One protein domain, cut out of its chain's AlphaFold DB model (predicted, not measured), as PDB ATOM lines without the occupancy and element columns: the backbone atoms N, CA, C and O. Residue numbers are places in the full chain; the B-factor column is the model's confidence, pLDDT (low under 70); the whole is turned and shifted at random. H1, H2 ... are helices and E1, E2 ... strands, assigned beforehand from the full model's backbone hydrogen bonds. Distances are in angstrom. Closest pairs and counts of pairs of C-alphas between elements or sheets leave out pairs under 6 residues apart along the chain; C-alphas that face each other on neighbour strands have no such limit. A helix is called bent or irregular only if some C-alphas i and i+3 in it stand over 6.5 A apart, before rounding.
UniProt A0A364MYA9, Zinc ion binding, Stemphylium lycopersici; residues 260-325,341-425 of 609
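Overview. This is residues 260 to 325 and 341 to 425 of the 609 residues of the protein "Zinc ion binding" of Stemphylium lycopersici (UniProt A0A364MYA9). Helix H3 is sandwiched between two strongly twisted five-stranded sheets; H2 covers the far face of the first sheet, and H1 packs crosswise at the E3 edge of the second, on the same face as H3. A loose loop, residues 280 to 295, runs round the outside from H1 to H2. The 151 printed residues hold three named helices and ten named strands, in the order E1 H1 H2 E2 E3 E4 E5 E6 H3 E7 E8 E9 E10, a mixed class of helices and strands. Both sheets are mixed, in the orders E2 E1 E7 E10 E9 and E3 E4 E5 E6 E8. The whole is compact, with a radius of gyration of the C-alphas of 15.2 A and spans of 43 by 36 by 32 A.

Along the chain. E1, residues 260 to 263, begins at C-alpha 260 (8.484, 22.069, 12.071). H1 is residues 270 to 279, 15.5 A long, and irregular, C-alphas 271 and 274 being 8.5 A apart. H2, residues 296 to 306, is 15.2 A long. E2 is residues 312 to 315, E3 319 to 323 and E4 343 to 348. E5, residues 351 to 358, spans 22.7 A. E6, residues 368 to 370, is followed directly by H3, residues 371 to 381, 15.2 A long. E7, residues 386 to 393, spans 19.5 A. E8 is residues 396 to 398, E9 408 to 411, and E10 416 to 420, ending at C-alpha 420 (-2.486, 9.283, 5.961).

Arrangement. In the first sheet E1 and E7 are parallel, with N 263 and O 390 2.8 A apart, and E7 and E10 are parallel, with N 391 and O 417 2.8 A apart. E1, H1, H2 and E2 form a strand-helix-strand unit, two parallel neighbour strands joined through helices, with a right-handed crossover. H2 and H3 lie on opposite faces, making three layers, each at a height of 8.6 A over the sheet; the closest C-alphas of H3 and E10 are Ala 378 and Val 416, 6.2 A. In the second sheet E4, E5 and E6 form a meander, each strand the antiparallel neighbour of the one before, with N 355 and O 344 2.8 A apart. H3 is 7.7 A over this sheet, along E4 at 17 degrees on the local plane. In H2 every O i to N i+4 pair is within hydrogen-bond range, in H3 6 of 7, in H1 0 of 6 but 5 of 7 O i to N i+3 pairs.

Size, cuts and confidence. The C-alphas farthest apart, Glu 287 and Asp 384, are 44.5 A apart. Residues 326 to 340 are not printed, and C-alphas 325 and 341 are 11.3 A apart across this cut. H1 to H2 is a long link, and its residues 284 to 290 are under pLDDT 70.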
ATOM      1  N   LEU A 260       9.398  23.051  12.657       98.19
ATOM      2  CA  LEU A 260       8.484  22.069  12.071       98.19
ATOM      3  C   LEU A 260       8.123  20.992  13.101       98.19
ATOM      4  O   LEU A 260       9.007  20.390  13.714       98.19
ATOM      5  N   TYR A 261       6.836  20.692  13.245       98.50
ATOM      6  CA  TYR A 261       6.358  19.636  14.136       98.50
ATOM      7  C   TYR A 261       5.782  18.452  13.368       98.50
ATOM      8  O   TYR A 261       4.946  18.618  12.483       98.50
ATOM      9  N   VAL A 262       6.189  17.246  13.756       98.50
ATOM     10  CA  VAL A 262       5.556  15.991  13.334       98.50
ATOM     11  C   VAL A 262       4.742  15.454  14.503       98.50
ATOM     12  O   VAL A 262       5.304  15.090  15.538       98.50
ATOM     13  N   VAL A 263       3.425  15.380  14.349       97.00
ATOM     14  CA  VAL A 263       2.548  14.739  15.333       97.00
ATOM     15  C   VAL A 263       2.430  13.265  14.994       97.00
ATOM     16  O   VAL A 263       2.163  12.877  13.853       97.00
ATOM     17  N   ARG A 264       2.654  12.433  16.008       94.38
ATOM     18  CA  ARG A 264       2.525  10.984  15.888       94.38
ATOM     19  C   ARG A 264       1.073  10.565  15.646       94.38
ATOM     20  O   ARG A 264       0.136  11.290  15.968       94.38
ATOM     21  N   VAL A 265       0.914   9.341  15.156       95.00
ATOM     22  CA  VAL A 265      -0.400   8.730  14.948       95.00
ATOM     23  C   VAL A 265      -1.185   8.645  16.267       95.00
ATOM     24  O   VAL A 265      -0.590   8.287  17.292       95.00
ATOM     25  N   PRO A 266      -2.494   8.966  16.283       96.19
ATOM     26  CA  PRO A 266      -3.294   8.865  17.501       96.19
ATOM     27  C   PRO A 266      -3.392   7.422  18.011       96.19
ATOM     28  O   PRO A 266      -3.571   6.483  17.232       96.19
ATOM     29  N   GLU A 267      -3.316   7.240  19.330       95.69
ATOM     30  CA  GLU A 267      -3.522   5.932  19.962       95.69
ATOM     31  C   GLU A 267      -4.993   5.520  19.885       95.69
ATOM     32  O   GLU A 267      -5.889   6.351  19.982       95.69
ATOM     33  N   ILE A 268      -5.267   4.226  19.756       96.31
ATOM     34  CA  ILE A 268      -6.642   3.718  19.721       96.31
ATOM     35  C   ILE A 268      -7.058   3.310  21.134       96.31
ATOM     36  O   ILE A 268      -6.488   2.380  21.706       96.31
ATOM     37  N   GLU A 269      -8.061   3.977  21.712       95.75
ATOM     38  CA  GLU A 269      -8.587   3.574  23.017       95.75
ATOM     39  C   GLU A 269      -9.373   2.261  22.953       95.75
ATOM     40  O   GLU A 269     -10.041   1.933  21.972       95.75
ATOM     41  N   GLN A 270      -9.407   1.547  24.082       92.38
ATOM     42  CA  GLN A 270     -10.128   0.278  24.213       92.38
ATOM     43  C   GLN A 270     -11.629   0.384  23.883       92.38
ATOM     44  O   GLN A 270     -12.253  -0.607  23.498       92.38
ATOM     45  N   CYS A 271     -12.239   1.564  24.056       89.81
ATOM     46  CA  CYS A 271     -13.655   1.790  23.758       89.81
ATOM     47  C   CYS A 271     -13.968   1.759  22.250       89.81
ATOM     48  O   CYS A 271     -15.108   1.473  21.882       89.81
ATOM     49  N   VAL A 272     -12.960   1.991  21.405       93.81
ATOM     50  CA  VAL A 272     -13.023   1.976  19.938       93.81
ATOM     51  C   VAL A 272     -11.965   1.035  19.351       93.81
ATOM     52  O   VAL A 272     -11.463   1.261  18.256       93.81
ATOM     53  N   SER A 273     -11.638  -0.053  20.058       92.81
ATOM     54  CA  SER A 273     -10.559  -0.971  19.665       92.81
ATOM     55  C   SER A 273     -10.710  -1.540  18.251       92.81
ATOM     56  O   SER A 273      -9.712  -1.832  17.619       92.81
ATOM     57  N   THR A 274     -11.935  -1.638  17.720       91.12
ATOM     58  CA  THR A 274     -12.211  -2.071  16.335       91.12
ATOM     59  C   THR A 274     -11.609  -1.153  15.268       91.12
ATOM     60  O   THR A 274     -11.539  -1.534  14.107       91.12
ATOM     61  N   MET A 275     -11.186   0.065  15.629       94.75
ATOM     62  CA  MET A 275     -10.481   0.964  14.713       94.75
ATOM     63  C   MET A 275      -9.096   0.442  14.316       94.75
ATOM     64  O   MET A 275      -8.542   0.945  13.341       94.75
ATOM     65  N   SER A 276      -8.524  -0.541  15.027       92.81
ATOM     66  CA  SER A 276      -7.282  -1.195  14.590       92.81
ATOM     67  C   SER A 276      -7.464  -1.853  13.228       92.81
ATOM     68  O   SER A 276      -6.609  -1.726  12.355       92.81
ATOM     69  N   ASP A 277      -8.623  -2.474  13.026       91.31
ATOM     70  CA  ASP A 277      -8.952  -3.230  11.820       91.31
ATOM     71  C   ASP A 277      -9.098  -2.291  10.613       91.31
ATOM     72  O   ASP A 277      -8.879  -2.686   9.477       91.31
ATOM     73  N   TRP A 278      -9.405  -1.012  10.856       94.50
ATOM     74  CA  TRP A 278      -9.555   0.010   9.816       94.50
ATOM     75  C   TRP A 278      -8.217   0.486   9.235       94.50
ATOM     76  O   TRP A 278      -8.209   1.225   8.257       94.50
ATOM     77  N   THR A 279      -7.092   0.097   9.843       93.12
ATOM     78  CA  THR A 279      -5.739   0.422   9.353       93.12
ATOM     79  C   THR A 279      -5.196  -0.623   8.376       93.12
ATOM     80  O   THR A 279      -4.149  -0.411   7.766       93.12
ATOM     81  N   GLN A 280      -5.899  -1.750   8.230       89.75
ATOM     82  CA  GLN A 280      -5.517  -2.850   7.352       89.75
ATOM     83  C   GLN A 280      -6.427  -2.886   6.118       89.75
ATOM     84  O   GLN A 280      -7.637  -2.676   6.252       89.75
ATOM     85  N   PRO A 281      -5.876  -3.148   4.919       90.44
ATOM     86  CA  PRO A 281      -6.689  -3.355   3.727       90.44
ATOM     87  C   PRO A 281      -7.688  -4.504   3.915       90.44
ATOM     88  O   PRO A 281      -7.335  -5.542   4.472       90.44
ATOM     89  N   SER A 282      -8.912  -4.353   3.403       86.12
ATOM     90  CA  SER A 282     -10.004  -5.329   3.586       86.12
ATOM     91  C   SER A 282      -9.688  -6.737   3.056       86.12
ATOM     92  O   SER A 282     -10.242  -7.711   3.559       86.12
ATOM     93  N   ASP A 283      -8.812  -6.839   2.053       75.06
ATOM     94  CA  ASP A 283      -8.446  -8.094   1.381       75.06
ATOM     95  C   ASP A 283      -7.061  -8.625   1.812       75.06
ATOM     96  O   ASP A 283      -6.520  -9.516   1.160       75.06
ATOM     97  N   ALA A 284      -6.448  -8.066   2.862       67.25
ATOM     98  CA  ALA A 284      -5.146  -8.531   3.343       67.25
ATOM     99  C   ALA A 284      -5.263  -9.929   3.984       67.25
ATOM    100  O   ALA A 284      -6.117 -10.150   4.847       67.25
ATOM    101  N   GLU A 285      -4.404 -10.874   3.590       58.34
ATOM    102  CA  GLU A 285      -4.342 -12.198   4.218       58.34
ATOM    103  C   GLU A 285      -3.732 -12.061   5.630       58.34
ATOM    104  O   GLU A 285      -2.604 -11.620   5.824       58.34
ATOM    105  N   VAL A 286      -4.533 -12.371   6.654       52.72
ATOM    106  CA  VAL A 286      -4.384 -11.850   8.030       52.72
ATOM    107  C   VAL A 286      -3.219 -12.461   8.841       52.72
ATOM    108  O   VAL A 286      -2.939 -11.979   9.936       52.72
ATOM    109  N   GLU A 287      -2.507 -13.486   8.358       48.50
ATOM    110  CA  GLU A 287      -1.570 -14.250   9.212       48.50
ATOM    111  C   GLU A 287      -0.063 -13.968   9.020       48.50
ATOM    112  O   GLU A 287       0.683 -14.176   9.976       48.50
ATOM    113  N   GLU A 288       0.405 -13.422   7.887       48.66
ATOM    114  CA  GLU A 288       1.853 -13.176   7.650       48.66
ATOM    115  C   GLU A 288       2.218 -11.717   7.282       48.66
ATOM    116  O   GLU A 288       3.388 -11.339   7.352       48.66
ATOM    117  N   ASP A 289       1.230 -10.855   7.008       54.66
ATOM    118  CA  ASP A 289       1.433  -9.554   6.342       54.66
ATOM    119  C   ASP A 289       1.294  -8.306   7.241       54.66
ATOM    120  O   ASP A 289       1.236  -7.181   6.742       54.66
ATOM    121  N   VAL A 290       1.256  -8.436   8.575       61.62
ATOM    122  CA  VAL A 290       1.105  -7.258   9.456       61.62
ATOM    123  C   VAL A 290       2.388  -6.415   9.464       61.62
ATOM    124  O   VAL A 290       3.298  -6.589  10.281       61.62
ATOM    125  N   ILE A 291       2.455  -5.455   8.547       72.56
ATOM    126  CA  ILE A 291       3.506  -4.442   8.481       72.56
ATOM    127  C   ILE A 291       3.036  -3.228   9.289       72.56
ATOM    128  O   ILE A 291       1.958  -2.682   9.064       72.56
ATOM    129  N   ALA A 292       3.851  -2.793  10.248       82.69
ATOM    130  CA  ALA A 292       3.589  -1.560  10.980       82.69
ATOM    131  C   ALA A 292       3.856  -0.331  10.095       82.69
ATOM    132  O   ALA A 292       4.859  -0.282   9.377       82.69
ATOM    133  N   SER A 293       2.990   0.680  10.199       88.31
ATOM    134  CA  SER A 293       3.202   1.992   9.582       88.31
ATOM    135  C   SER A 293       4.540   2.604  10.033       88.31
ATOM    136  O   SER A 293       4.907   2.445  11.205       88.31
ATOM    137  N   PRO A 294       5.246   3.362   9.175       92.38
ATOM    138  CA  PRO A 294       6.506   4.003   9.543       92.38
ATOM    139  C   PRO A 294       6.399   4.897  10.787       92.38
ATOM    140  O   PRO A 294       5.440   5.645  10.965       92.38
ATOM    141  N   ALA A 295       7.412   4.839  11.651       92.12
ATOM    142  CA  ALA A 295       7.430   5.601  12.896       92.12
ATOM    143  C   ALA A 295       7.731   7.097  12.674       92.12
ATOM    144  O   ALA A 295       8.568   7.459  11.846       92.12
ATOM    145  N   ALA A 296       7.129   7.964  13.498       94.25
ATOM    146  CA  ALA A 296       7.246   9.429  13.419       94.25
ATOM    147  C   ALA A 296       8.701   9.952  13.373       94.25
ATOM    148  O   ALA A 296       9.012  10.877  12.623       94.25
ATOM    149  N   HIS A 297       9.629   9.327  14.108       94.88
ATOM    150  CA  HIS A 297      11.039   9.742  14.143       94.88
ATOM    151  C   HIS A 297      11.759   9.646  12.781       94.88
ATOM    152  O   HIS A 297      12.737  10.368  12.551       94.88
ATOM    153  N   LEU A 298      11.295   8.776  11.873       96.00
ATOM    154  CA  LEU A 298      11.826   8.683  10.509       96.00
ATOM    155  C   LEU A 298      11.495   9.951   9.719       96.00
ATOM    156  O   LEU A 298      12.374  10.516   9.071       96.00
ATOM    157  N   PHE A 299      10.265  10.453   9.855       98.00
ATOM    158  CA  PHE A 299       9.827  11.714   9.254       98.00
ATOM    159  C   PHE A 299      10.584  12.902   9.832       98.00
ATOM    160  O   PHE A 299      11.064  13.733   9.073       98.00
ATOM    161  N   VAL A 300      10.779  12.951  11.155       98.50
ATOM    162  CA  VAL A 300      11.604  13.993  11.792       98.50
ATOM    163  C   VAL A 300      13.012  14.012  11.194       98.50
ATOM    164  O   VAL A 300      13.533  15.075  10.865       98.50
ATOM    165  N   SER A 301      13.628  12.841  11.024       97.88
ATOM    166  CA  SER A 301      14.984  12.723  10.472       97.88
ATOM    167  C   SER A 301      15.043  13.141   8.998       97.88
ATOM    168  O   SER A 301      15.932  13.896   8.611       97.88
ATOM    169  N   TYR A 302      14.071  12.706   8.192       98.50
ATOM    170  CA  TYR A 302      13.974  13.080   6.783       98.50
ATOM    171  C   TYR A 302      13.735  14.578   6.598       98.50
ATOM    172  O   TYR A 302      14.425  15.218   5.811       98.50
ATOM    173  N   LEU A 303      12.803  15.165   7.350       98.69
ATOM    174  CA  LEU A 303      12.468  16.584   7.248       98.69
ATOM    175  C   LEU A 303      13.629  17.485   7.676       98.69
ATOM    176  O   LEU A 303      13.813  18.534   7.066       98.69
ATOM    177  N   LYS A 304      14.466  17.059   8.635       98.50
ATOM    178  CA  LYS A 304      15.726  17.755   8.965       98.50
ATOM    179  C   LYS A 304      16.709  17.785   7.800       98.50
ATOM    180  O   LYS A 304      17.462  18.744   7.672       98.50
ATOM    181  N   ALA A 305      16.729  16.745   6.970       98.44
ATOM    182  CA  ALA A 305      17.546  16.726   5.763       98.44
ATOM    183  C   ALA A 305      16.885  17.529   4.628       98.44
ATOM    184  O   ALA A 305      17.541  18.328   3.963       98.44
ATOM    185  N   PHE A 306      15.576  17.360   4.426       98.69
ATOM    186  CA  PHE A 306      14.835  17.970   3.324       98.69
ATOM    187  C   PHE A 306      14.641  19.482   3.482       98.69
ATOM    188  O   PHE A 306      14.804  20.218   2.511       98.69
ATOM    189  N   TYR A 307      14.333  19.961   4.686       98.06
ATOM    190  CA  TYR A 307      14.261  21.380   5.044       98.06
ATOM    191  C   TYR A 307      15.476  21.768   5.891       98.06
ATOM    192  O   TYR A 307      15.330  22.319   6.977       98.06
ATOM    193  N   HIS A 308      16.671  21.421   5.405       97.50
ATOM    194  CA  HIS A 308      17.950  21.632   6.086       97.50
ATOM    195  C   HIS A 308      18.039  22.975   6.832       97.50
ATOM    196  O   HIS A 308      17.682  24.003   6.270       97.50
ATOM    197  N   ASP A 309      18.540  22.954   8.070       94.88
ATOM    198  CA  ASP A 309      18.581  24.058   9.052       94.88
ATOM    199  C   ASP A 309      17.259  24.470   9.716       94.88
ATOM    200  O   ASP A 309      17.292  25.268  10.653       94.88
ATOM    201  N   MET A 310      16.109  23.911   9.329       93.75
ATOM    202  CA  MET A 310      14.891  24.057  10.135       93.75
ATOM    203  C   MET A 310      14.954  23.125  11.357       93.75
ATOM    204  O   MET A 310      15.189  21.919  11.203       93.75
ATOM    205  N   PRO A 311      14.690  23.626  12.576       95.31
ATOM    206  CA  PRO A 311      14.341  22.779  13.706       95.31
ATOM    207  C   PRO A 311      13.151  21.878  13.354       95.31
ATOM    208  O   PRO A 311      12.133  22.342  12.844       95.31
ATOM    209  N   VAL A 312      13.277  20.577  13.629       98.12
ATOM    210  CA  VAL A 312      12.176  19.618  13.474       98.12
ATOM    211  C   VAL A 312      12.048  18.786  14.737       98.12
ATOM    212  O   VAL A 312      13.014  18.130  15.160       98.12
ATOM    213  N   HIS A 313      10.850  18.779  15.308       97.56
ATOM    214  CA  HIS A 313      10.537  18.069  16.538       97.56
ATOM    215  C   HIS A 313       9.329  17.153  16.363       97.56
ATOM    216  O   HIS A 313       8.427  17.406  15.569       97.56
ATOM    217  N   GLN A 314       9.327  16.059  17.118       97.19
ATOM    218  CA  GLN A 314       8.113  15.288  17.320       97.19
ATOM    219  C   GLN A 314       7.282  15.999  18.388       97.19
ATOM    220  O   GLN A 314       7.827  16.383  19.423       97.19
ATOM    221  N   LEU A 315       5.985  16.174  18.145       94.12
ATOM    222  CA  LEU A 315       5.063  16.643  19.173       94.12
ATOM    223  C   LEU A 315       4.536  15.437  19.958       94.12
ATOM    224  O   LEU A 315       3.857  14.575  19.399       94.12
ATOM    225  N   ASP A 316       4.846  15.390  21.252       85.81
ATOM    226  CA  ASP A 316       4.503  14.262  22.131       85.81
ATOM    227  C   ASP A 316       3.125  14.397  22.803       85.81
ATOM    228  O   ASP A 316       2.777  13.592  23.670       85.81
ATOM    229  N   THR A 317       2.319  15.388  22.403       87.25
ATOM    230  CA  THR A 317       0.945  15.557  22.894       87.25
ATOM    231  C   THR A 317       0.152  14.258  22.688       87.25
ATOM    232  O   THR A 317       0.058  13.772  21.556       87.25
ATOM    233  N   PRO A 318      -0.430  13.662  23.748       89.94
ATOM    234  CA  PRO A 318      -1.200  12.432  23.612       89.94
ATOM    235  C   PRO A 318      -2.485  12.667  22.807       89.94
ATOM    236  O   PRO A 318      -3.440  13.255  23.312       89.94
ATOM    237  N   LEU A 319      -2.518  12.173  21.569       95.25
ATOM    238  CA  LEU A 319      -3.728  12.091  20.750       95.25
ATOM    239  C   LEU A 319      -4.328  10.694  20.837       95.25
ATOM    240  O   LEU A 319      -3.598   9.699  20.791       95.25
ATOM    241  N   LYS A 320      -5.657  10.621  20.920       96.50
ATOM    242  CA  LYS A 320      -6.385   9.362  21.054       96.50
ATOM    243  C   LYS A 320      -7.653   9.323  20.216       96.50
ATOM    244  O   LYS A 320      -8.485  10.222  20.291       96.50
ATOM    245  N   TRP A 321      -7.852   8.228  19.497       97.56
ATOM    246  CA  TRP A 321      -9.157   7.844  18.982       97.56
ATOM    247  C   TRP A 321     -10.028   7.328  20.128       97.56
ATOM    248  O   TRP A 321      -9.634   6.407  20.845       97.56
ATOM    249  N   THR A 322     -11.221   7.896  20.286       95.88
ATOM    250  CA  THR A 322     -12.180   7.545  21.343       95.88
ATOM    251  C   THR A 322     -13.621   7.526  20.822       95.88
ATOM    252  O   THR A 322     -13.908   7.858  19.670       95.88
ATOM    253  N   SER A 323     -14.572   7.118  21.659       93.06
ATOM    254  CA  SER A 323     -15.993   7.127  21.306       93.06
ATOM    255  C   SER A 323     -16.553   8.551  21.275       93.06
ATOM    256  O   SER A 323     -16.432   9.285  22.255       93.06
ATOM    257  N   TRP A 324     -17.256   8.925  20.201       90.44
ATOM    258  CA  TRP A 324     -17.984  10.193  20.159       90.44
ATOM    259  C   TRP A 324     -19.332  10.091  20.889       90.44
ATOM    260  O   TRP A 324     -20.179   9.266  20.539       90.44
ATOM    261  N   GLY A 325     -19.567  10.957  21.878       73.19
ATOM    262  CA  GLY A 325     -20.893  11.138  22.488       73.19
ATOM    263  C   GLY A 325     -21.361  10.050  23.468       73.19
ATOM    264  O   GLY A 325     -22.568   9.883  23.657       73.19
ATOM    265  N   PRO A 341     -19.802   2.935  12.985       92.38
ATOM    266  CA  PRO A 341     -20.255   4.101  13.732       92.38
ATOM    267  C   PRO A 341     -20.306   5.323  12.813       92.38
ATOM    268  O   PRO A 341     -19.458   5.488  11.948       92.38
ATOM    269  N   LYS A 342     -21.284   6.211  13.025       94.19
ATOM    270  CA  LYS A 342     -21.407   7.452  12.238       94.19
ATOM    271  C   LYS A 342     -20.315   8.478  12.573       94.19
ATOM    272  O   LYS A 342     -19.951   9.294  11.731       94.19
ATOM    273  N   TYR A 343     -19.842   8.461  13.819       96.38
ATOM    274  CA  TYR A 343     -18.852   9.397  14.340       96.38
ATOM    275  C   TYR A 343     -17.907   8.693  15.313       96.38
ATOM    276  O   TYR A 343     -18.346   7.837  16.090       96.38
ATOM    277  N   VAL A 344     -16.649   9.120  15.319       97.25
ATOM    278  CA  VAL A 344     -15.651   8.834  16.361       97.25
ATOM    279  C   VAL A 344     -15.102  10.152  16.909       97.25
ATOM    280  O   VAL A 344     -15.386  11.217  16.365       97.25
ATOM    281  N   GLY A 345     -14.415  10.104  18.045       97.31
ATOM    282  CA  GLY A 345     -13.773  11.266  18.650       97.31
ATOM    283  C   GLY A 345     -12.267  11.226  18.433       97.31
ATOM    284  O   GLY A 345     -11.666  10.164  18.606       97.31
ATOM    285  N   LEU A 346     -11.667  12.365  18.098       97.56
ATOM    286  CA  LEU A 346     -10.225  12.578  18.204       97.56
ATOM    287  C   LEU A 346      -9.969  13.456  19.428       97.56
ATOM    288  O   LEU A 346     -10.301  14.639  19.434       97.56
ATOM    289  N   ALA A 347      -9.455  12.844  20.488       95.62
ATOM    290  CA  ALA A 347      -9.228  13.489  21.769       95.62
ATOM    291  C   ALA A 347      -7.764  13.895  21.938       95.62
ATOM    292  O   ALA A 347      -6.851  13.131  21.619       95.62
ATOM    293  N   HIS A 348      -7.561  15.081  22.499       93.25
ATOM    294  CA  HIS A 348      -6.276  15.575  22.985       93.25
ATOM    295  C   HIS A 348      -6.545  16.416  24.232       93.25
ATOM    296  O   HIS A 348      -7.507  17.176  24.255       93.25
ATOM    297  N   ASN A 349      -5.740  16.264  25.286       87.94
ATOM    298  CA  ASN A 349      -5.982  16.934  26.572       87.94
ATOM    299  C   ASN A 349      -7.442  16.746  27.063       87.94
ATOM    300  O   ASN A 349      -7.901  15.610  27.184       87.94
ATOM    301  N   ASP A 350      -8.161  17.845  27.323       87.06
ATOM    302  CA  ASP A 350      -9.572  17.867  27.746       87.06
ATOM    303  C   ASP A 350     -10.555  18.108  26.580       87.06
ATOM    304  O   ASP A 350     -11.765  18.243  26.787       87.06
ATOM    305  N   THR A 351     -10.055  18.176  25.345       91.38
ATOM    306  CA  THR A 351     -10.829  18.442  24.127       91.38
ATOM    307  C   THR A 351     -11.033  17.172  23.311       91.38
ATOM    308  O   THR A 351     -10.214  16.252  23.302       91.38
ATOM    309  N   CYS A 352     -12.166  17.100  22.620       95.12
ATOM    310  CA  CYS A 352     -12.493  15.992  21.735       95.12
ATOM    311  C   CYS A 352     -13.245  16.533  20.525       95.12
ATOM    312  O   CYS A 352     -14.311  17.138  20.675       95.12
ATOM    313  N   THR A 353     -12.696  16.283  19.342       96.44
ATOM    314  CA  THR A 353     -13.257  16.718  18.064       96.44
ATOM    315  C   THR A 353     -14.062  15.587  17.445       96.44
ATOM    316  O   THR A 353     -13.656  14.421  17.467       96.44
ATOM    317  N   ARG A 354     -15.238  15.912  16.901       97.31
ATOM    318  CA  ARG A 354     -16.097  14.932  16.230       97.31
ATOM    319  C   ARG A 354     -15.561  14.639  14.843       97.31
ATOM    320  O   ARG A 354     -15.623  15.516  13.995       97.31
ATOM    321  N   ILE A 355     -15.216  13.388  14.584       98.12
ATOM    322  CA  ILE A 355     -14.757  12.940  13.273       98.12
ATOM    323  C   ILE A 355     -15.854  12.119  12.601       98.12
ATOM    324  O   ILE A 355     -16.353  11.133  13.161       98.12
ATOM    325  N   ARG A 356     -16.270  12.543  11.408       97.69
ATOM    326  CA  ARG A 356     -17.190  11.803  10.539       97.69
ATOM    327  C   ARG A 356     -16.521  10.544  10.004       97.69
ATOM    328  O   ARG A 356     -15.342  10.543   9.661       97.69
ATOM    329  N   VAL A 357     -17.316   9.484   9.920       97.31
ATOM    330  CA  VAL A 357     -16.886   8.178   9.424       97.31
ATOM    331  C   VAL A 357     -17.798   7.751   8.282       97.31
ATOM    332  O   VAL A 357     -19.023   7.891   8.379       97.31
ATOM    333  N   ARG A 358     -17.212   7.198   7.218       95.38
ATOM    334  CA  ARG A 358     -17.945   6.590   6.100       95.38
ATOM    335  C   ARG A 358     -17.355   5.242   5.697       95.38
ATOM    336  O   ARG A 358     -16.241   4.901   6.086       95.38
ATOM    337  N   ILE A 359     -18.114   4.488   4.906       95.00
ATOM    338  CA  ILE A 359     -17.587   3.329   4.178       95.00
ATOM    339  C   ILE A 359     -16.849   3.872   2.944       95.00
ATOM    340  O   ILE A 359     -17.439   4.700   2.245       95.00
ATOM    341  N   PRO A 360     -15.603   3.447   2.671       94.75
ATOM    342  CA  PRO A 360     -14.880   3.886   1.481       94.75
ATOM    343  C   PRO A 360     -15.617   3.481   0.196       94.75
ATOM    344  O   PRO A 360     -16.055   2.328   0.111       94.75
ATOM    345  N   PRO A 361     -15.737   4.364  -0.813       94.44
ATOM    346  CA  PRO A 361     -16.420   4.045  -2.073       94.44
ATOM    347  C   PRO A 361     -15.855   2.806  -2.783       94.44
ATOM    348  O   PRO A 361     -16.601   2.022  -3.365       94.44
ATOM    349  N   ASP A 362     -14.545   2.589  -2.673       92.25
ATOM    350  CA  ASP A 362     -13.819   1.477  -3.291       92.25
ATOM    351  C   ASP A 362     -13.681   0.236  -2.390       92.25
ATOM    352  O   ASP A 362     -13.092  -0.772  -2.791       92.25
ATOM    353  N   SER A 363     -14.215   0.298  -1.164       92.12
ATOM    354  CA  SER A 363     -14.131  -0.764  -0.152       92.12
ATOM    355  C   SER A 363     -12.700  -1.233   0.174       92.12
ATOM    356  O   SER A 363     -12.516  -2.337   0.698       92.12
ATOM    357  N   ALA A 364     -11.669  -0.426  -0.115       92.06
ATOM    358  CA  ALA A 364     -10.272  -0.808   0.124       92.06
ATOM    359  C   ALA A 364      -9.947  -0.977   1.614       92.06
ATOM    360  O   ALA A 364      -9.115  -1.810   1.966       92.06
ATOM    361  N   PHE A 365     -10.646  -0.231   2.470       95.00
ATOM    362  CA  PHE A 365     -10.573  -0.320   3.924       95.00
ATOM    363  C   PHE A 365     -11.978  -0.484   4.526       95.00
ATOM    364  O   PHE A 365     -12.970  -0.113   3.891       95.00
ATOM    365  N   PRO A 366     -12.100  -0.982   5.769       95.12
ATOM    366  CA  PRO A 366     -13.394  -1.071   6.449       95.12
ATOM    367  C   PRO A 366     -14.073   0.284   6.713       95.12
ATOM    368  O   PRO A 366     -15.298   0.346   6.844       95.12
ATOM    369  N   ALA A 367     -13.290   1.360   6.844       96.19
ATOM    370  CA  ALA A 367     -13.776   2.690   7.196       96.19
ATOM    371  C   ALA A 367     -12.850   3.793   6.673       96.19
ATOM    372  O   ALA A 367     -11.646   3.587   6.534       96.19
ATOM    373  N   GLN A 368     -13.424   4.975   6.469       97.44
ATOM    374  CA  GLN A 368     -12.742   6.214   6.107       97.44
ATOM    375  C   GLN A 368     -13.105   7.329   7.088       97.44
ATOM    376  O   GLN A 368     -14.270   7.450   7.483       97.44
ATOM    377  N   LEU A 369     -12.125   8.151   7.461       98.25
ATOM    378  CA  LEU A 369     -12.282   9.277   8.381       98.25
ATOM    379  C   LEU A 369     -12.262  10.607   7.628       98.25
ATOM    380  O   LEU A 369     -11.487  10.790   6.693       98.25
ATOM    381  N   ASN A 370     -13.110  11.550   8.026       98.25
ATOM    382  CA  ASN A 370     -13.128  12.845   7.363       98.25
ATOM    383  C   ASN A 370     -11.898  13.683   7.742       98.25
ATOM    384  O   ASN A 370     -11.632  13.918   8.918       98.25
ATOM    385  N   LEU A 371     -11.173  14.123   6.721       97.31
ATOM    386  CA  LEU A 371      -9.939  14.894   6.793       97.31
ATOM    387  C   LEU A 371     -10.162  16.297   7.368       97.31
ATOM    388  O   LEU A 371      -9.381  16.721   8.214       97.31
ATOM    389  N   GLU A 372     -11.232  16.987   6.968       96.38
ATOM    390  CA  GLU A 372     -11.539  18.345   7.447       96.38
ATOM    391  C   GLU A 372     -11.737  18.373   8.966       96.38
ATOM    392  O   GLU A 372     -11.154  19.196   9.666       96.38
ATOM    393  N   ASP A 373     -12.463  17.387   9.502       97.44
ATOM    394  CA  ASP A 373     -12.658  17.257  10.949       97.44
ATOM    395  C   ASP A 373     -11.320  16.991  11.694       97.44
ATOM    396  O   ASP A 373     -11.146  17.367  12.856       97.44
ATOM    397  N   ILE A 374     -10.356  16.318  11.047       98.06
ATOM    398  CA  ILE A 374      -9.020  16.054  11.613       98.06
ATOM    399  C   ILE A 374      -8.148  17.317  11.542       98.06
ATOM    400  O   ILE A 374      -7.405  17.595  12.487       98.06
ATOM    401  N   LEU A 375      -8.252  18.096  10.461       96.69
ATOM    402  CA  LEU A 375      -7.544  19.368  10.293       96.69
ATOM    403  C   LEU A 375      -7.915  20.372  11.387       96.69
ATOM    404  O   LEU A 375      -7.010  21.002  11.930       96.69
ATOM    405  N   ASP A 376      -9.187  20.445  11.792       95.25
ATOM    406  CA  ASP A 376      -9.614  21.269  12.936       95.25
ATOM    407  C   ASP A 376      -8.798  20.945  14.200       95.25
ATOM    408  O   ASP A 376      -8.313  21.834  14.898       95.25
ATOM    409  N   THR A 377      -8.551  19.655  14.452       95.81
ATOM    410  CA  THR A 377      -7.721  19.220  15.585       95.81
ATOM    411  C   THR A 377      -6.247  19.576  15.383       95.81
ATOM    412  O   THR A 377      -5.570  19.970  16.330       95.81
ATOM    413  N   ALA A 378      -5.726  19.465  14.158       97.00
ATOM    414  CA  ALA A 378      -4.351  19.856  13.854       97.00
ATOM    415  C   ALA A 378      -4.114  21.362  14.087       97.00
ATOM    416  O   ALA A 378      -3.054  21.732  14.590       97.00
ATOM    417  N   ILE A 379      -5.103  22.213  13.779       96.25
ATOM    418  CA  ILE A 379      -5.064  23.662  14.051       96.25
ATOM    419  C   ILE A 379      -4.994  23.926  15.556       96.25
ATOM    420  O   ILE A 379      -4.178  24.736  15.990       96.25
ATOM    421  N   GLU A 380      -5.801  23.231  16.359       94.50
ATOM    422  CA  GLU A 380      -5.778  23.367  17.824       94.50
ATOM    423  C   GLU A 380      -4.459  22.900  18.456       94.50
ATOM    424  O   GLU A 380      -4.046  23.424  19.488       94.50
ATOM    425  N   LEU A 381      -3.797  21.911  17.850       95.38
ATOM    426  CA  LEU A 381      -2.540  21.346  18.344       95.38
ATOM    427  C   LEU A 381      -1.307  22.181  18.005       95.38
ATOM    428  O   LEU A 381      -0.251  21.928  18.585       95.38
ATOM    429  N   LEU A 382      -1.419  23.107  17.051       95.75
ATOM    430  CA  LEU A 382      -0.307  23.866  16.495       95.75
ATOM    431  C   LEU A 382       0.409  24.690  17.582       95.75
ATOM    432  O   LEU A 382      -0.168  25.656  18.082       95.75
ATOM    433  N   PRO A 383       1.670  24.358  17.927       95.56
ATOM    434  CA  PRO A 383       2.420  25.110  18.929       95.56
ATOM    435  C   PRO A 383       2.640  26.577  18.539       95.56
ATOM    436  O   PRO A 383       2.741  26.916  17.354       95.56
ATOM    437  N   ASP A 384       2.778  27.448  19.542       93.69
ATOM    438  CA  ASP A 384       3.012  28.885  19.337       93.69
ATOM    439  C   ASP A 384       4.303  29.171  18.557       93.69
ATOM    440  O   ASP A 384       4.347  30.129  17.779       93.69
ATOM    441  N   ASP A 385       5.327  28.334  18.756       94.25
ATOM    442  CA  ASP A 385       6.644  28.413  18.121       94.25
ATOM    443  C   ASP A 385       6.776  27.581  16.838       94.25
ATOM    444  O   ASP A 385       7.802  27.610  16.145       94.25
ATOM    445  N   ALA A 386       5.721  26.858  16.471       96.12
ATOM    446  CA  ALA A 386       5.710  26.120  15.228       96.12
ATOM    447  C   ALA A 386       5.765  27.094  14.053       96.12
ATOM    448  O   ALA A 386       4.990  28.043  13.974       96.12
ATOM    449  N   TYR A 387       6.634  26.830  13.089       96.88
ATOM    450  CA  TYR A 387       6.438  27.294  11.730       96.88
ATOM    451  C   TYR A 387       5.246  26.569  11.104       96.88
ATOM    452  O   TYR A 387       4.329  27.226  10.621       96.88
ATOM    453  N   ALA A 388       5.237  25.235  11.162       97.81
ATOM    454  CA  ALA A 388       4.150  24.398  10.670       97.81
ATOM    455  C   ALA A 388       4.101  23.049  11.395       97.81
ATOM    456  O   ALA A 388       5.087  22.614  11.994       97.81
ATOM    457  N   LEU A 389       2.957  22.375  11.307       98.12
ATOM    458  CA  LEU A 389       2.712  21.068  11.906       98.12
ATOM    459  C   LEU A 389       2.140  20.100  10.869       98.12
ATOM    460  O   LEU A 389       1.265  20.466  10.091       98.12
ATOM    461  N   VAL A 390       2.596  18.850  10.886       98.62
ATOM    462  CA  VAL A 390       1.993  17.750  10.127       98.62
ATOM    463  C   VAL A 390       1.520  16.652  11.074       98.62
ATOM    464  O   VAL A 390       2.298  16.142  11.883       98.62
ATOM    465  N   LEU A 391       0.243  16.289  10.982       98.31
ATOM    466  CA  LEU A 391      -0.372  15.197  11.728       98.31
ATOM    467  C   LEU A 391      -0.426  13.932  10.870       98.31
ATOM    468  O   LEU A 391      -1.043  13.910   9.807       98.31
ATOM    469  N   LEU A 392       0.211  12.867  11.353       98.00
ATOM    470  CA  LEU A 392       0.155  11.555  10.718       98.00
ATOM    471  C   LEU A 392      -1.068  10.777  11.212       98.00
ATOM    472  O   LEU A 392      -1.334  10.736  12.413       98.00
ATOM    473  N   VAL A 393      -1.778  10.100  10.311       97.38
ATOM    474  CA  VAL A 393      -2.890   9.197  10.655       97.38
ATOM    475  C   VAL A 393      -2.740   7.853   9.946       97.38
ATOM    476  O   VAL A 393      -2.308   7.793   8.803       97.38
ATOM    477  N   ASN A 394      -3.095   6.753  10.611       97.06
ATOM    478  CA  ASN A 394      -2.990   5.412  10.014       97.06
ATOM    479  C   ASN A 394      -4.247   4.960   9.269       97.06
ATOM    480  O   ASN A 394      -4.249   3.917   8.621       97.06
ATOM    481  N   HIS A 395      -5.323   5.722   9.410       97.56
ATOM    482  CA  HIS A 395      -6.627   5.431   8.843       97.56
ATOM    483  C   HIS A 395      -6.761   6.082   7.476       97.56
ATOM    484  O   HIS A 395      -6.191   7.143   7.236       97.56
ATOM    485  N   ASP A 396      -7.539   5.452   6.603       97.94
ATOM    486  CA  ASP A 396      -7.888   6.035   5.314       97.94
ATOM    487  C   ASP A 396      -8.744   7.295   5.514       97.94
ATOM    488  O   ASP A 396      -9.619   7.320   6.388       97.94
ATOM    489  N   ILE A 397      -8.493   8.344   4.727       98.19
ATOM    490  CA  ILE A 397      -9.139   9.654   4.899       98.19
ATOM    491  C   ILE A 397      -9.782  10.180   3.615       98.19
ATOM    492  O   ILE A 397      -9.399   9.798   2.511       98.19
ATOM    493  N   TYR A 398     -10.754  11.079   3.775       97.50
ATOM    494  CA  TYR A 398     -11.461  11.749   2.678       97.50
ATOM    495  C   TYR A 398     -11.824  13.196   3.031       97.50
ATOM    496  O   TYR A 398     -12.125  13.480   4.191       97.50
ATOM    497  N   GLU A 399     -11.868  14.100   2.055       93.56
ATOM    498  CA  GLU A 399     -12.234  15.505   2.272       93.56
ATOM    499  C   GLU A 399     -13.753  15.713   2.128       93.56
ATOM    500  O   GLU A 399     -14.413  16.191   3.059       93.56
ATOM    501  N   ASN A 400     -14.341  15.271   1.017       92.00
ATOM    502  CA  ASN A 400     -15.749  15.469   0.684       92.00
ATOM    503  C   ASN A 400     -16.405  14.229   0.032       92.00
ATOM    504  O   ASN A 400     -15.783  13.186  -0.180       92.00
ATOM    505  N   ASP A 401     -17.711  14.317  -0.235       88.12
ATOM    506  CA  ASP A 401     -18.517  13.187  -0.724       88.12
ATOM    507  C   ASP A 401     -18.182  12.755  -2.165       88.12
ATOM    508  O   ASP A 401     -18.571  11.656  -2.558       88.12
ATOM    509  N   ASN A 402     -17.463  13.580  -2.935       88.12
ATOM    510  CA  ASN A 402     -17.047  13.269  -4.305       88.12
ATOM    511  C   ASN A 402     -15.658  12.623  -4.387       88.12
ATOM    512  O   ASN A 402     -15.309  12.111  -5.447       88.12
ATOM    513  N   ASP A 403     -14.870  12.655  -3.312       87.44
ATOM    514  CA  ASP A 403     -13.534  12.061  -3.318       87.44
ATOM    515  C   ASP A 403     -13.627  10.560  -3.067       87.44
ATOM    516  O   ASP A 403     -14.381  10.123  -2.192       87.44
ATOM    517  N   ASP A 404     -12.785   9.773  -3.733       91.81
ATOM    518  CA  ASP A 404     -12.580   8.374  -3.356       91.81
ATOM    519  C   ASP A 404     -11.791   8.290  -2.042       91.81
ATOM    520  O   ASP A 404     -12.211   7.616  -1.098       91.81
ATOM    521  N   PHE A 405     -10.675   9.021  -1.957       95.56
ATOM    522  CA  PHE A 405      -9.823   9.207  -0.778       95.56
ATOM    523  C   PHE A 405      -8.891  10.414  -0.984       95.56
ATOM    524  O   PHE A 405      -8.732  10.895  -2.104       95.56
ATOM    525  N   CYS A 406      -8.217  10.856   0.080       94.75
ATOM    526  CA  CYS A 406      -7.128  11.839   0.014       94.75
ATOM    527  C   CYS A 406      -5.860  11.246   0.638       94.75
ATOM    528  O   CYS A 406      -5.931  10.640   1.705       94.75
ATOM    529  N   CYS A 407      -4.693  11.417   0.017       95.56
ATOM    530  CA  CYS A 407      -3.417  10.964   0.592       95.56
ATOM    531  C   CYS A 407      -2.904  11.891   1.704       95.56
ATOM    532  O   CYS A 407      -2.327  11.441   2.699       95.56
ATOM    533  N   GLY A 408      -3.147  13.182   1.535       96.38
ATOM    534  CA  GLY A 408      -2.812  14.237   2.468       96.38
ATOM    535  C   GLY A 408      -3.533  15.520   2.078       96.38
ATOM    536  O   GLY A 408      -4.165  15.589   1.021       96.38
ATOM    537  N   ARG A 409      -3.500  16.497   2.980       97.31
ATOM    538  CA  ARG A 409      -3.939  17.862   2.708       97.31
ATOM    539  C   ARG A 409      -3.279  18.828   3.669       97.31
ATOM    540  O   ARG A 409      -3.214  18.573   4.876       97.31
ATOM    541  N   ALA A 410      -2.885  19.973   3.138       97.44
ATOM    542  CA  ALA A 410      -2.423  21.115   3.898       97.44
ATOM    543  C   ALA A 410      -3.414  22.276   3.833       97.44
ATOM    544  O   ALA A 410      -3.920  22.644   2.773       97.44
ATOM    545  N   TYR A 411      -3.618  22.921   4.978       96.19
ATOM    546  CA  TYR A 411      -4.154  24.273   5.058       96.19
ATOM    547  C   TYR A 411      -2.967  25.213   5.234       96.19
ATOM    548  O   TYR A 411      -2.606  25.585   6.351       96.19
ATOM    549  N   GLY A 412      -2.327  25.551   4.108       92.38
ATOM    550  CA  GLY A 412      -1.033  26.233   4.083       92.38
ATOM    551  C   GLY A 412      -1.006  27.518   4.913       92.38
ATOM    552  O   GLY A 412      -0.152  27.662   5.786       92.38
ATOM    553  N   GLY A 413      -1.992  28.403   4.734       91.62
ATOM    554  CA  GLY A 413      -2.131  29.634   5.530       91.62
ATOM    555  C   GLY A 413      -2.364  29.390   7.029       91.62
ATOM    556  O   GLY A 413      -1.908  30.168   7.865       91.62
ATOM    557  N   SER A 414      -2.993  28.269   7.393       94.62
ATOM    558  CA  SER A 414      -3.170  27.837   8.789       94.62
ATOM    559  C   SER A 414      -1.970  27.066   9.344       94.62
ATOM    560  O   SER A 414      -1.954  26.759  10.534       94.62
ATOM    561  N   ARG A 415      -0.947  26.795   8.520       96.38
ATOM    562  CA  ARG A 415       0.324  26.150   8.895       96.38
ATOM    563  C   ARG A 415       0.174  24.708   9.389       96.38
ATOM    564  O   ARG A 415       0.997  24.232  10.171       96.38
ATOM    565  N   VAL A 416      -0.859  24.006   8.930       98.12
ATOM    566  CA  VAL A 416      -1.109  22.612   9.312       98.12
ATOM    567  C   VAL A 416      -1.311  21.717   8.104       98.12
ATOM    568  O   VAL A 416      -1.833  22.146   7.075       98.12
ATOM    569  N   ALA A 417      -0.935  20.457   8.264       98.50
ATOM    570  CA  ALA A 417      -1.171  19.396   7.306       98.50
ATOM    571  C   ALA A 417      -1.588  18.102   8.004       98.50
ATOM    572  O   ALA A 417      -1.208  17.849   9.148       98.50
ATOM    573  N   VAL A 418      -2.322  17.257   7.291       98.62
ATOM    574  CA  VAL A 418      -2.646  15.887   7.694       98.62
ATOM    575  C   VAL A 418      -2.226  14.956   6.566       98.62
ATOM    576  O   VAL A 418      -2.532  15.222   5.408       98.62
ATOM    577  N   VAL A 419      -1.535  13.864   6.894       98.56
ATOM    578  CA  VAL A 419      -1.124  12.836   5.924       98.56
ATOM    579  C   VAL A 419      -1.500  11.463   6.452       98.56
ATOM    580  O   VAL A 419      -1.209  11.135   7.606       98.56
ATOM    581  N   GLN A 420      -2.123  10.649   5.602       97.69
ATOM    582  CA  GLN A 420      -2.486   9.283   5.961       97.69
ATOM    583  C   GLN A 420      -1.447   8.252   5.518       97.69
ATOM    584  O   GLN A 420      -0.830   8.392   4.467       97.69
ATOM    585  N   SER A 421      -1.296   7.164   6.276       97.00
ATOM    586  CA  SER A 421      -0.456   6.030   5.883       97.00
ATOM    587  C   SER A 421      -1.194   4.952   5.094       97.00
ATOM    588  O   SER A 421      -0.533   4.194   4.386       97.00
ATOM    589  N   ALA A 422      -2.521   4.840   5.220       96.12
ATOM    590  CA  ALA A 422      -3.267   3.653   4.797       96.12
ATOM    591  C   ALA A 422      -3.117   3.379   3.292       96.12
ATOM    592  O   ALA A 422      -2.700   2.290   2.897       96.12
ATOM    593  N   ARG A 423      -3.342   4.392   2.449       95.62
ATOM    594  CA  ARG A 423      -3.254   4.280   0.978       95.62
ATOM    595  C   ARG A 423      -1.846   4.036   0.442       95.62
ATOM    596  O   ARG A 423      -1.691   3.561  -0.678       95.62
ATOM    597  N   TYR A 424      -0.827   4.285   1.258       95.62
ATOM    598  CA  TYR A 424       0.565   4.011   0.914       95.62
ATOM    599  C   TYR A 424       1.041   2.615   1.324       95.62
ATOM    600  O   TYR A 424       2.175   2.255   0.987       95.62
ATOM    601  N   ASN A 425       0.195   1.832   2.005       93.19
ATOM    602  CA  ASN A 425       0.514   0.475   2.433       93.19
ATOM    603  C   ASN A 425       0.888  -0.396   1.214       93.19
ATOM    604  O   ASN A 425       0.050  -0.596   0.332       93.19
TER     605      ASN A 425